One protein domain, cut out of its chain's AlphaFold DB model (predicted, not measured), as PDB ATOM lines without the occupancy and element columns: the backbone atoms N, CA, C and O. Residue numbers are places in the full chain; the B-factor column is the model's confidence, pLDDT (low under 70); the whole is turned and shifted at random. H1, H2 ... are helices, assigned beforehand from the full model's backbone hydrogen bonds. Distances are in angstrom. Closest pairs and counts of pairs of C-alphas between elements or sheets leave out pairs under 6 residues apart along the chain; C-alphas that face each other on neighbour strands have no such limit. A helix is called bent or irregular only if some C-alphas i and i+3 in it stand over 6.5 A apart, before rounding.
ATOM      1  N   ASN A  23     -21.052   4.717  53.523       62.34
ATOM      2  CA  ASN A  23     -19.994   3.720  53.320       62.34
ATOM      3  C   ASN A  23     -20.525   2.290  53.182       62.34
ATOM      4  O   ASN A  23     -19.856   1.452  52.593       62.34
ATOM      5  N   ASN A  24     -21.732   1.996  53.677       69.00
ATOM      6  CA  ASN A  24     -22.246   0.622  53.675       69.00
ATOM      7  C   ASN A  24     -22.521   0.098  52.252       69.00
ATOM      8  O   ASN A  24     -22.242  -1.054  51.937       69.00
ATOM      9  N   ALA A  25     -23.005   0.972  51.361       71.62
ATOM     10  CA  ALA A  25     -23.178   0.640  49.948       71.62
ATOM     11  C   ALA A  25     -21.831   0.399  49.248       71.62
ATOM     12  O   ALA A  25     -21.713  -0.517  48.440       71.62
ATOM     13  N   ALA A  26     -20.809   1.188  49.593       71.56
ATOM     14  CA  ALA A  26     -19.464   1.014  49.060       71.56
ATOM     15  C   ALA A  26     -18.825  -0.300  49.525       71.56
ATOM     16  O   ALA A  26     -18.280  -1.036  48.709       71.56
ATOM     17  N   ILE A  27     -18.968  -0.624  50.813       77.56
ATOM     18  CA  ILE A  27     -18.521  -1.890  51.401       77.56
ATOM     19  C   ILE A  27     -19.157  -3.078  50.674       77.56
ATOM     20  O   ILE A  27     -18.449  -4.019  50.330       77.56
ATOM     21  N   ALA A  28     -20.463  -3.030  50.399       75.81
ATOM     22  CA  ALA A  28     -21.157  -4.111  49.700       75.81
ATOM     23  C   ALA A  28     -20.617  -4.334  48.276       75.81
ATOM     24  O   ALA A  28     -20.386  -5.474  47.879       75.81
ATOM     25  N   VAL A  29     -20.363  -3.256  47.526       74.94
ATOM     26  CA  VAL A  29     -19.788  -3.355  46.173       74.94
ATOM     27  C   VAL A  29     -18.361  -3.903  46.224       74.94
ATOM     28  O   VAL A  29     -18.031  -4.824  45.484       74.94
ATOM     29  N   MET A  30     -17.529  -3.410  47.145       78.19
ATOM     30  CA  MET A  30     -16.159  -3.907  47.323       78.19
ATOM     31  C   MET A  30     -16.130  -5.385  47.728       78.19
ATOM     32  O   MET A  30     -15.313  -6.148  47.222       78.19
ATOM     33  N   GLN A  31     -17.044  -5.811  48.602       79.12
ATOM     34  CA  GLN A  31     -17.205  -7.219  48.965       79.12
ATOM     35  C   GLN A  31     -17.556  -8.081  47.754       79.12
ATOM     36  O   GLN A  31     -16.947  -9.134  47.575       79.12
ATOM     37  N   GLN A  32     -18.496  -7.636  46.919       77.75
ATOM     38  CA  GLN A  32     -18.888  -8.363  45.715       77.75
ATOM     39  C   GLN A  32     -17.715  -8.504  44.733       77.75
ATOM     40  O   GLN A  32     -17.416  -9.614  44.300       77.75
ATOM     41  N   MET A  33     -16.987  -7.415  44.467       75.00
ATOM     42  CA  MET A  33     -15.803  -7.438  43.597       75.00
ATOM     43  C   MET A  33     -14.734  -8.422  44.096       75.00
ATOM     44  O   MET A  33     -14.145  -9.176  43.321       75.00
ATOM     45  N   LEU A  34     -14.494  -8.456  45.413       75.81
ATOM     46  CA  LEU A  34     -13.532  -9.387  46.007       75.81
ATOM     47  C   LEU A  34     -14.011 -10.841  45.933       75.81
ATOM     48  O   LEU A  34     -13.193 -11.738  45.731       75.81
ATOM     49  N   GLN A  35     -15.315 -11.094  46.064       77.69
ATOM     50  CA  GLN A  35     -15.883 -12.437  45.923       77.69
ATOM     51  C   GLN A  35     -15.727 -12.971  44.497       77.69
ATOM     52  O   GLN A  35     -15.293 -14.110  44.328       77.69
ATOM     53  N   GLU A  36     -16.000 -12.154  43.479       74.62
ATOM     54  CA  GLU A  36     -15.756 -12.515  42.075       74.62
ATOM     55  C   GLU A  36     -14.283 -12.868  41.847       74.62
ATOM     56  O   GLU A  36     -13.960 -13.876  41.211       74.62
ATOM     57  N   ARG A  37     -13.366 -12.117  42.469       70.62
ATOM     58  CA  ARG A  37     -11.942 -12.459  42.453       70.62
ATOM     59  C   ARG A  37     -11.594 -13.734  43.194       70.62
ATOM     60  O   ARG A  37     -10.744 -14.457  42.699       70.62
ATOM     61  N   CYS A  38     -12.249 -14.059  44.304       75.19
ATOM     62  CA  CYS A  38     -12.056 -15.349  44.973       75.19
ATOM     63  C   CYS A  38     -12.479 -16.533  44.087       75.19
ATOM     64  O   CYS A  38     -11.909 -17.613  44.208       75.19
ATOM     65  N   ILE A  39     -13.472 -16.343  43.209       74.69
ATOM     66  CA  ILE A  39     -13.927 -17.375  42.264       74.69
ATOM     67  C   ILE A  39     -12.891 -17.580  41.154       74.69
ATOM     68  O   ILE A  39     -12.587 -18.719  40.803       74.69
ATOM     69  N   VAL A  40     -12.349 -16.487  40.609       74.25
ATOM     70  CA  VAL A  40     -11.330 -16.531  39.545       74.25
ATOM     71  C   VAL A  40      -9.970 -16.988  40.089       74.25
ATOM     72  O   VAL A  40      -9.301 -17.808  39.470       74.25
ATOM     73  N   GLU A  41      -9.579 -16.486  41.260       72.69
ATOM     74  CA  GLU A  41      -8.316 -16.744  41.957       72.69
ATOM     75  C   GLU A  41      -8.590 -17.367  43.341       72.69
ATOM     76  O   GLU A  41      -8.633 -16.668  44.360       72.69
ATOM     77  N   PRO A  42      -8.739 -18.700  43.435       75.19
ATOM     78  CA  PRO A  42      -9.057 -19.378  44.697       75.19
ATOM     79  C   PRO A  42      -7.954 -19.241  45.759       75.19
ATOM     80  O   PRO A  42      -8.214 -19.375  46.953       75.19
ATOM     81  N   THR A  43      -6.721 -18.929  45.351       76.38
ATOM     82  CA  THR A  43      -5.608 -18.622  46.265       76.38
ATOM     83  C   THR A  43      -5.851 -17.331  47.051       76.38
ATOM     84  O   THR A  43      -5.414 -17.216  48.198       76.38
ATOM     85  N   PHE A  44      -6.603 -16.382  46.482       72.44
ATOM     86  CA  PHE A  44      -6.990 -15.143  47.146       72.44
ATOM     87  C   PHE A  44      -8.010 -15.387  48.265       72.44
ATOM     88  O   PHE A  44      -7.937 -14.746  49.312       72.44
ATOM     89  N   ALA A  45      -8.892 -16.382  48.116       75.25
ATOM     90  CA  ALA A  45      -9.849 -16.760  49.158       75.25
ATOM     91  C   ALA A  45      -9.151 -17.179  50.467       75.25
ATOM     92  O   ALA A  45      -9.637 -16.875  51.554       75.25
ATOM     93  N   ILE A  46      -7.979 -17.817  50.370       79.12
ATOM     94  CA  ILE A  46      -7.158 -18.198  51.531       79.12
ATOM     95  C   ILE A  46      -6.638 -16.948  52.258       79.12
ATOM     96  O   ILE A  46      -6.643 -16.905  53.487       79.12
ATOM     97  N   LYS A  47      -6.237 -15.912  51.509       74.19
ATOM     98  CA  LYS A  47      -5.783 -14.623  52.057       74.19
ATOM     99  C   LYS A  47      -6.939 -13.854  52.711       74.19
ATOM    100  O   LYS A  47      -6.787 -13.324  53.807       74.19
ATOM    101  N   MET A  48      -8.113 -13.867  52.077       71.25
ATOM    102  CA  MET A  48      -9.357 -13.269  52.588       71.25
ATOM    103  C   MET A  48      -9.914 -13.981  53.829       71.25
ATOM    104  O   MET A  48     -10.545 -13.347  54.668       71.25
ATOM    105  N   ALA A  49      -9.665 -15.284  53.986       72.62
ATOM    106  CA  ALA A  49     -10.073 -16.048  55.166       72.62
ATOM    107  C   ALA A  49      -9.263 -15.705  56.433       72.62
ATOM    108  O   ALA A  49      -9.513 -16.282  57.493       72.62
ATOM    109  N   ASN A  50      -8.289 -14.792  56.344       68.44
ATOM    110  CA  ASN A  50      -7.470 -14.384  57.472       68.44
ATOM    111  C   ASN A  50      -8.278 -13.509  58.457       68.44
ATOM    112  O   ASN A  50      -8.600 -12.366  58.129       68.44
ATOM    113  N   PRO A  51      -8.557 -13.980  59.689       67.50
ATOM    114  CA  PRO A  51      -9.359 -13.235  60.662       67.50
ATOM    115  C   PRO A  51      -8.662 -11.974  61.192       67.50
ATOM    116  O   PRO A  51      -9.305 -11.143  61.826       67.50
ATOM    117  N   SER A  52      -7.356 -11.813  60.947       70.19
ATOM    118  CA  SER A  52      -6.612 -10.595  61.285       70.19
ATOM    119  C   SER A  52      -6.855  -9.444  60.306       70.19
ATOM    120  O   SER A  52      -6.428  -8.326  60.578       70.19
ATOM    121  N   LYS A  53      -7.515  -9.697  59.171       71.06
ATOM    122  CA  LYS A  53      -7.815  -8.696  58.146       71.06
ATOM    123  C   LYS A  53      -9.326  -8.535  58.054       71.06
ATOM    124  O   LYS A  53     -10.060  -9.504  57.888       71.06
ATOM    125  N   SER A  54      -9.802  -7.301  58.179       74.62
ATOM    126  CA  SER A  54     -11.230  -6.987  58.128       74.62
ATOM    127  C   SER A  54     -11.552  -6.120  56.915       74.62
ATOM    128  O   SER A  54     -10.708  -5.368  56.426       74.62
ATOM    129  N   MET A  55     -12.799  -6.188  56.449       74.38
ATOM    130  CA  MET A  55     -13.272  -5.320  55.368       74.38
ATOM    131  C   MET A  55     -13.194  -3.836  55.759       74.38
ATOM    132  O   MET A  55     -12.854  -2.995  54.937       74.38
ATOM    133  N   GLU A  56     -13.442  -3.505  57.029       76.69
ATOM    134  CA  GLU A  56     -13.254  -2.143  57.545       76.69
ATOM    135  C   GLU A  56     -11.790  -1.698  57.508       76.69
ATOM    136  O   GLU A  56     -11.510  -0.555  57.148       76.69
ATOM    137  N   GLY A  57     -10.850  -2.595  57.816       78.31
ATOM    138  CA  GLY A  57      -9.419  -2.340  57.658       78.31
ATOM    139  C   GLY A  57      -9.041  -2.073  56.200       78.31
ATOM    140  O   GLY A  57      -8.322  -1.114  55.918       78.31
ATOM    141  N   ALA A  58      -9.604  -2.848  55.271       79.44
ATOM    142  CA  ALA A  58      -9.396  -2.674  53.836       79.44
ATOM    143  C   ALA A  58      -9.946  -1.324  53.333       79.44
ATOM    144  O   ALA A  58      -9.253  -0.584  52.635       79.44
ATOM    145  N   VAL A  59     -11.156  -0.940  53.758       78.94
ATOM    146  CA  VAL A  59     -11.758   0.365  53.433       78.94
ATOM    147  C   VAL A  59     -10.964   1.522  54.040       78.94
ATOM    148  O   VAL A  59     -10.738   2.532  53.374       78.94
ATOM    149  N   ASN A  60     -10.488   1.381  55.276       81.00
ATOM    150  CA  ASN A  60      -9.616   2.374  55.900       81.00
ATOM    151  C   ASN A  60      -8.287   2.512  55.149       81.00
ATOM    152  O   ASN A  60      -7.808   3.635  54.962       81.00
ATOM    153  N   HIS A  61      -7.698   1.402  54.696       83.06
ATOM    154  CA  HIS A  61      -6.492   1.441  53.875       83.06
ATOM    155  C   HIS A  61      -6.754   2.161  52.555       83.06
ATOM    156  O   HIS A  61      -6.011   3.084  52.217       83.06
ATOM    157  N   LEU A  62      -7.835   1.811  51.860       82.19
ATOM    158  CA  LEU A  62      -8.251   2.474  50.631       82.19
ATOM    159  C   LEU A  62      -8.362   3.990  50.831       82.19
ATOM    160  O   LEU A  62      -7.753   4.764  50.096       82.19
ATOM    161  N   CYS A  63      -9.063   4.415  51.882       80.50
ATOM    162  CA  CYS A  63      -9.224   5.825  52.221       80.50
ATOM    163  C   CYS A  63      -7.883   6.528  52.461       80.50
ATOM    164  O   CYS A  63      -7.677   7.633  51.963       80.50
ATOM    165  N   ARG A  64      -6.942   5.884  53.165       79.88
ATOM    166  CA  ARG A  64      -5.578   6.408  53.368       79.88
ATOM    167  C   ARG A  64      -4.819   6.563  52.064       79.88
ATOM    168  O   ARG A  64      -4.163   7.582  51.868       79.88
ATOM    169  N   THR A  65      -4.871   5.552  51.205       81.38
ATOM    170  CA  THR A  65      -4.152   5.546  49.928       81.38
ATOM    171  C   THR A  65      -4.657   6.672  49.034       81.38
ATOM    172  O   THR A  65      -3.864   7.459  48.521       81.38
ATOM    173  N   ILE A  66      -5.980   6.830  48.947       79.38
ATOM    174  CA  ILE A  66      -6.633   7.902  48.191       79.38
ATOM    175  C   ILE A  66      -6.298   9.276  48.784       79.38
ATOM    176  O   ILE A  66      -5.899  10.184  48.053       79.38
ATOM    177  N   GLN A  67      -6.378   9.419  50.110       75.88
ATOM    178  CA  GLN A  67      -6.071  10.671  50.803       75.88
ATOM    179  C   GLN A  67      -4.608  11.094  50.615       75.88
ATOM    180  O   GLN A  67      -4.343  12.271  50.380       75.88
ATOM    181  N   LYS A  68      -3.658  10.151  50.677       78.50
ATOM    182  CA  LYS A  68      -2.235  10.413  50.408       78.50
ATOM    183  C   LYS A  68      -1.984  10.789  48.951       78.50
ATOM    184  O   LYS A  68      -1.152  11.649  48.687       78.50
ATOM    185  N   SER A  69      -2.696  10.154  48.022       74.38
ATOM    186  CA  SER A  69      -2.578  10.447  46.594       74.38
ATOM    187  C   SER A  69      -3.237  11.773  46.194       74.38
ATOM    188  O   SER A  69      -3.001  12.245  45.085       74.38
ATOM    189  N   GLY A  70      -4.083  12.359  47.051       75.38
ATOM    190  CA  GLY A  70      -4.837  13.580  46.746       75.38
ATOM    191  C   GLY A  70      -5.900  13.400  45.655       75.38
ATOM    192  O   GLY A  70      -6.405  14.389  45.126       75.38
ATOM    193  N   LEU A  71      -6.236  12.155  45.306       73.06
ATOM    194  CA  LEU A  71      -7.244  11.832  44.300       73.06
ATOM    195  C   LEU A  71      -8.635  11.861  44.939       73.06
ATOM    196  O   LEU A  71      -8.832  11.386  46.051       73.06
ATOM    197  N   CYS A  72      -9.615  12.414  44.233       69.69
ATOM    198  CA  CYS A  72     -11.014  12.458  44.673       69.69
ATOM    199  C   CYS A  72     -11.901  11.420  43.973       69.69
ATOM    200  O   CYS A  72     -12.991  11.123  44.457       69.69
ATOM    201  N   VAL A  73     -11.426  10.852  42.864       67.56
ATOM    202  CA  VAL A  73     -12.102   9.808  42.089       67.56
ATOM    203  C   VAL A  73     -11.083   8.713  41.809       67.56
ATOM    204  O   VAL A  73      -9.949   9.008  41.435       67.56
ATOM    205  N   VAL A  74     -11.483   7.465  42.027       72.81
ATOM    206  CA  VAL A  74     -10.669   6.286  41.735       72.81
ATOM    207  C   VAL A  74     -11.464   5.304  40.900       72.81
ATOM    208  O   VAL A  74     -12.654   5.096  41.139       72.81
ATOM    209  N   ASP A  75     -10.786   4.696  39.935       79.25
ATOM    210  CA  ASP A  75     -11.359   3.641  39.114       79.25
ATOM    211  C   ASP A  75     -11.541   2.351  39.911       79.25
ATOM    212  O   ASP A  75     -10.808   2.061  40.863       79.25
ATOM    213  N   GLU A  76     -12.473   1.524  39.449       73.56
ATOM    214  CA  GLU A  76     -12.768   0.214  40.026       73.56
ATOM    215  C   GLU A  76     -11.513  -0.670  40.132       73.56
ATOM    216  O   GLU A  76     -11.257  -1.270  41.171       73.56
ATOM    217  N   LYS A  77     -10.672  -0.681  39.093       74.81
ATOM    218  CA  LYS A  77      -9.423  -1.455  39.068       74.81
ATOM    219  C   LYS A  77      -8.422  -0.981  40.121       74.81
ATOM    220  O   LYS A  77      -7.710  -1.787  40.713       74.81
ATOM    221  N   THR A  78      -8.370   0.324  40.371       82.62
ATOM    222  CA  THR A  78      -7.509   0.905  41.406       82.62
ATOM    223  C   THR A  78      -8.007   0.513  42.793       82.62
ATOM    224  O   THR A  78      -7.206   0.116  43.634       82.62
ATOM    225  N   VAL A  79      -9.325   0.554  43.016       81.00
ATOM    226  CA  VAL A  79      -9.948   0.066  44.257       81.00
ATOM    227  C   VAL A  79      -9.632  -1.415  44.467       81.00
ATOM    228  O   VAL A  79      -9.165  -1.788  45.539       81.00
ATOM    229  N   GLU A  80      -9.821  -2.241  43.440       78.12
ATOM    230  CA  GLU A  80      -9.533  -3.674  43.478       78.12
ATOM    231  C   GLU A  80      -8.063  -3.953  43.809       78.12
ATOM    232  O   GLU A  80      -7.785  -4.728  44.717       78.12
ATOM    233  N   ASN A  81      -7.125  -3.279  43.138       82.75
ATOM    234  CA  ASN A  81      -5.696  -3.448  43.389       82.75
ATOM    235  C   ASN A  81      -5.327  -3.099  44.836       82.75
ATOM    236  O   ASN A  81      -4.612  -3.865  45.467       82.75
ATOM    237  N   ILE A  82      -5.841  -1.989  45.378       83.38
ATOM    238  CA  ILE A  82      -5.560  -1.579  46.765       83.38
ATOM    239  C   ILE A  82      -6.153  -2.580  47.767       83.38
ATOM    240  O   ILE A  82      -5.549  -2.861  48.799       83.38
ATOM    241  N   LEU A  83      -7.331  -3.135  47.475       80.88
ATOM    242  CA  LEU A  83      -7.935  -4.167  48.317       80.88
ATOM    243  C   LEU A  83      -7.148  -5.479  48.247       80.88
ATOM    244  O   LEU A  83      -6.901  -6.090  49.281       80.88
ATOM    245  N   VAL A  84      -6.736  -5.917  47.057       79.25
ATOM    246  CA  VAL A  84      -5.929  -7.132  46.888       79.25
ATOM    247  C   VAL A  84      -4.600  -6.989  47.618       79.25
ATOM    248  O   VAL A  84      -4.256  -7.872  48.395       79.25
ATOM    249  N   ASP A  85      -3.921  -5.859  47.439       82.06
ATOM    250  CA  ASP A  85      -2.686  -5.507  48.141       82.06
ATOM    251  C   ASP A  85      -2.892  -5.531  49.665       82.06
ATOM    252  O   ASP A  85      -2.085  -6.104  50.397       82.06
ATOM    253  N   TYR A  86      -4.057  -5.061  50.146       82.44
ATOM    254  CA  TYR A  86      -4.403  -5.118  51.569       82.44
ATOM    255  C   TYR A  86      -4.403  -6.545  52.152       82.44
ATOM    256  O   TYR A  86      -4.000  -6.773  53.304       82.44
ATOM    257  N   PHE A  87      -4.907  -7.503  51.372       76.81
ATOM    258  CA  PHE A  87      -4.997  -8.911  51.758       76.81
ATOM    259  C   PHE A  87      -3.732  -9.708  51.409       76.81
ATOM    260  O   PHE A  87      -3.493 -10.741  52.034       76.81
ATOM    261  N   ASP A  88      -2.927  -9.252  50.448       76.69
ATOM    262  CA  ASP A  88      -1.659  -9.883  50.073       76.69
ATOM    263  C   ASP A  88      -0.531  -9.526  51.046       76.69
ATOM    264  O   ASP A  88       0.201 -10.398  51.521       76.69
ATOM    265  N   GLU A  89      -0.434  -8.256  51.436       70.00
ATOM    266  CA  GLU A  89       0.549  -7.844  52.424       70.00
ATOM    267  C   GLU A  89       0.133  -8.302  53.835       70.00
ATOM    268  O   GLU A  89      -0.796  -7.796  54.477       70.00
ATOM    269  N   ALA A  90       0.880  -9.264  54.377       57.84
ATOM    270  CA  ALA A  90       0.644  -9.817  55.711       57.84
ATOM    271  C   ALA A  90       0.904  -8.818  56.863       57.84
ATOM    272  O   ALA A  90       0.483  -9.078  57.987       57.84
ATOM    273  N   ASN A  91       1.579  -7.688  56.608       56.88
ATOM    274  CA  ASN A  91       2.082  -6.753  57.627       56.88
ATOM    275  C   ASN A  91       1.770  -5.282  57.308       56.88
ATOM    276  O   ASN A  91       2.629  -4.407  57.366       56.88
ATOM    277  N   ILE A  92       0.516  -4.998  56.983       62.00
ATOM    278  CA  ILE A  92       0.050  -3.612  56.886       62.00
ATOM    279  C   ILE A  92      -0.366  -3.214  58.288       62.00
ATOM    280  O   ILE A  92      -1.274  -3.832  58.844       62.00
ATOM    281  N   GLU A  93       0.340  -2.241  58.863       55.38
ATOM    282  CA  GLU A  93       0.094  -1.718  60.205       55.38
ATOM    283  C   GLU A  93      -1.387  -1.335  60.315       55.38
ATOM    284  O   GLU A  93      -1.844  -0.382  59.670       55.38
ATOM    285  N   ASP A  94      -2.143  -2.165  61.039       51.88
ATOM    286  CA  ASP A  94      -3.599  -2.125  61.080       51.88
ATOM    287  C   ASP A  94      -4.046  -0.721  61.466       51.88
ATOM    288  O   ASP A  94      -3.863  -0.284  62.597       51.88
ATOM    289  N   GLY A  95      -4.541   0.014  60.469       54.69
ATOM    290  CA  GLY A  95      -5.592   1.007  60.606       54.69
ATOM    291  C   GLY A  95      -5.567   1.901  61.843       54.69
ATOM    292  O   GLY A  95      -6.646   2.273  62.283       54.69
ATOM    293  N   GLY A  96      -4.397   2.319  62.360       51.59
ATOM    294  CA  GLY A  96      -4.223   2.992  63.666       51.59
ATOM    295  C   GLY A  96      -4.996   4.301  63.900       51.59
ATOM    296  O   GLY A  96      -4.855   4.954  64.926       51.59
ATOM    297  N   THR A  97      -5.838   4.709  62.956       58.94
ATOM    298  CA  THR A  97      -6.886   5.711  63.115       58.94
ATOM    299  C   THR A  97      -7.946   5.437  62.038       58.94
ATOM    300  O   THR A  97      -7.584   5.440  60.851       58.94
ATOM    301  N   PRO A  98      -9.216   5.185  62.407       63.38
ATOM    302  CA  PRO A  98     -10.304   5.074  61.444       63.38
ATOM    303  C   PRO A  98     -10.468   6.410  60.720       63.38
ATOM    304  O   PRO A  98     -10.575   7.462  61.357       63.38
ATOM    305  N   ILE A  99     -10.456   6.380  59.389       64.62
ATOM    306  CA  ILE A  99     -10.626   7.596  58.595       64.62
ATOM    307  C   ILE A  99     -12.107   7.765  58.302       64.62
ATOM    308  O   ILE A  99     -12.744   6.898  57.709       64.62
ATOM    309  N   ASN A 100     -12.662   8.908  58.702       65.62
ATOM    310  CA  ASN A 100     -14.031   9.264  58.362       65.62
ATOM    311  C   ASN A 100     -14.097   9.762  56.909       65.62
ATOM    312  O   ASN A 100     -14.117  10.963  56.646       65.62
ATOM    313  N   CYS A 101     -14.068   8.826  55.966       65.19
ATOM    314  CA  CYS A 101     -14.276   9.088  54.546       65.19
ATOM    315  C   CYS A 101     -15.716   8.763  54.155       65.19
ATOM    316  O   CYS A 101     -16.301   7.814  54.667       65.19
ATOM    317  N   ASN A 102     -16.279   9.547  53.234       66.88
ATOM    318  CA  ASN A 102     -17.590   9.298  52.644       66.88
ATOM    319  C   ASN A 102     -17.387   8.762  51.225       66.88
ATOM    320  O   ASN A 102     -17.122   9.537  50.306       66.88
ATOM    321  N   ILE A 103     -17.469   7.444  51.062       70.06
ATOM    322  CA  ILE A 103     -17.274   6.788  49.770       70.06
ATOM    323  C   ILE A 103     -18.616   6.747  49.049       70.06
ATOM    324  O   ILE A 103     -19.595   6.212  49.563       70.06
ATOM    325  N   VAL A 104     -18.664   7.307  47.843       64.56
ATOM    326  CA  VAL A 104     -19.833   7.218  46.968       64.56
ATOM    327  C   VAL A 104     -19.459   6.332  45.793       64.56
ATOM    328  O   VAL A 104     -18.656   6.719  44.949       64.56
ATOM    329  N   VAL A 105     -20.046   5.139  45.743       63.72
ATOM    330  CA  VAL A 105     -19.938   4.277  44.567       63.72
ATOM    331  C   VAL A 105     -21.007   4.712  43.580       63.72
ATOM    332  O   VAL A 105     -22.193   4.438  43.768       63.72
ATOM    333  N   SER A 106     -20.587   5.424  42.537       59.81
ATOM    334  CA  SER A 106     -21.440   5.617  41.368       59.81
ATOM    335  C   SER A 106     -21.487   4.287  40.639       59.81
ATOM    336  O   SER A 106     -20.470   3.862  40.109       59.81
ATOM    337  N   LYS A 107     -22.636   3.607  40.666       52.97
ATOM    338  CA  LYS A 107     -22.863   2.415  39.847       52.97
ATOM    339  C   LYS A 107     -22.843   2.850  38.378       52.97
ATOM    340  O   LYS A 107     -23.743   3.599  37.993       52.97
ATOM    341  N   PRO A 108     -21.871   2.423  37.560       47.59
ATOM    342  CA  PRO A 108     -22.037   2.486  36.127       47.59
ATOM    343  C   PRO A 108     -22.897   1.276  35.765       47.59
ATOM    344  O   PRO A 108     -22.421   0.145  35.757       47.59
ATOM    345  N   GLU A 109     -24.188   1.468  35.521       40.66
ATOM    346  CA  GLU A 109     -24.859   0.505  34.649       40.66
ATOM    347  C   GLU A 109     -24.218   0.669  33.274       40.66
ATOM    348  O   GLU A 109     -24.608   1.587  32.574       40.66
TER     349      GLU A 109
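Overview. This is residues 23 to 109 of the 167 residues of an uncharacterized protein of Muribaculaceae bacterium Isolate-043 (Harlan) (UniProt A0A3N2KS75). The longest helix, H1, and a second long one, H3, are packed crosswise on two sides of H4, which sits in the middle, while the short H2 turns off the last residues of H1 and reaches the last residues of H4, closing that end. After H4 the strand-free, helix-free tail of residues 89 to 109 runs round the outside, past H3 and on beyond the first residues of H1. The printed part has 87 residues with four named helices, in the order H1, H2, H3, H4 along the chain, and no named strand; the class is all helix, with 53 residues in the helices. The whole is compact, with a radius of gyration of the C-alphas of 12.5 A, and its rounded outline spans 35 by 32 by 21 A.

Arrangement. H1, residues 23 to 40, touches H4, residues 76 to 88, about perpendicular to it at 72 degrees, only just past steep. H1 touches H4 with residues 30 to 34 alone, and H4 touches H1 with residues 79 to 84 alone; the closest C-alphas of the two helices, those of Met 33 and Glu 80, are 7.3 A apart. H3, residues 55 to 69, touches H4 with 10 pairs of C-alphas within 8 A. The closest C-alphas of these two are those of Ala 58 and Leu 83, 5.9 A apart, and the helices run opposite ways at a steep tilt of 61 degrees. H1 and H3 only just touch, with 3 pairs of C-alphas within 8 A, through residues 27 to 31 of H1 and residues 55 to 59 of H3. They are about perpendicular at 77 degrees, and their closest C-alphas, those of Ile 27 and Val 59, are 7.4 A apart. H2, residues 42 to 48, touches H1 only at the corner by their link, and only just, with 3 pairs of C-alphas within 8 A; the closest are those of Cys 38 and Ala 45, 4.9 A apart. H1 and H2 run opposite ways at a shallow tilt of 34.9 degrees, only just short of steep. H2 also only just touches H4, again with 3 pairs, through residues 87 to 88 of H4; the closest C-alphas are those of Lys 47 and Phe 87, 5.8 A apart, and the lines are about perpendicular at 74 degrees. H2 and H3 are apart. The helix packing is mostly crossed: of the 4 touching pairs other than the corner of H1 and H2, 0 are at a shallow tilt. In H1, H3 and H4 every O i to N i+4 pair is within hydrogen-bond range; in H2 1 of 3 such pairs is, beside 4 of 4 pairs of O i to N i+3.

Along the chain. H1 begins at C-alpha 23, at (-19.994, 3.720, 53.320), and is 26.0 A long from first to last C-alpha, ending at Val 40. H2 runs from Pro 42 to Met 48. H3 runs from Met 55, with its C-alpha at (-13.272, -5.320, 55.368), to Ser 69 and is 21.0 A long. H4 runs 18.1 A from Glu 76 to Asp 88, with C-alpha 88 at (-1.659, -9.883, 50.073). No helix is bent or irregular.

Size, cuts and confidence. The two C-alphas farthest apart are those of Asn 91 and Glu 109, at 36.1 A, and both belong to the stretch of residues 89 to 109, which has no named element. Its C-alphas lie 12 to 21 A from the mean of all C-alphas. The printed part has no cut. The link from H1 to H2 is tight, those from H2 to H3 and from H3 to H4 are short, and no link is long. The mean pLDDT of the printed part is 71.9, and 25 residues are under 70, among them residues 90 to 102 and 104 to 109.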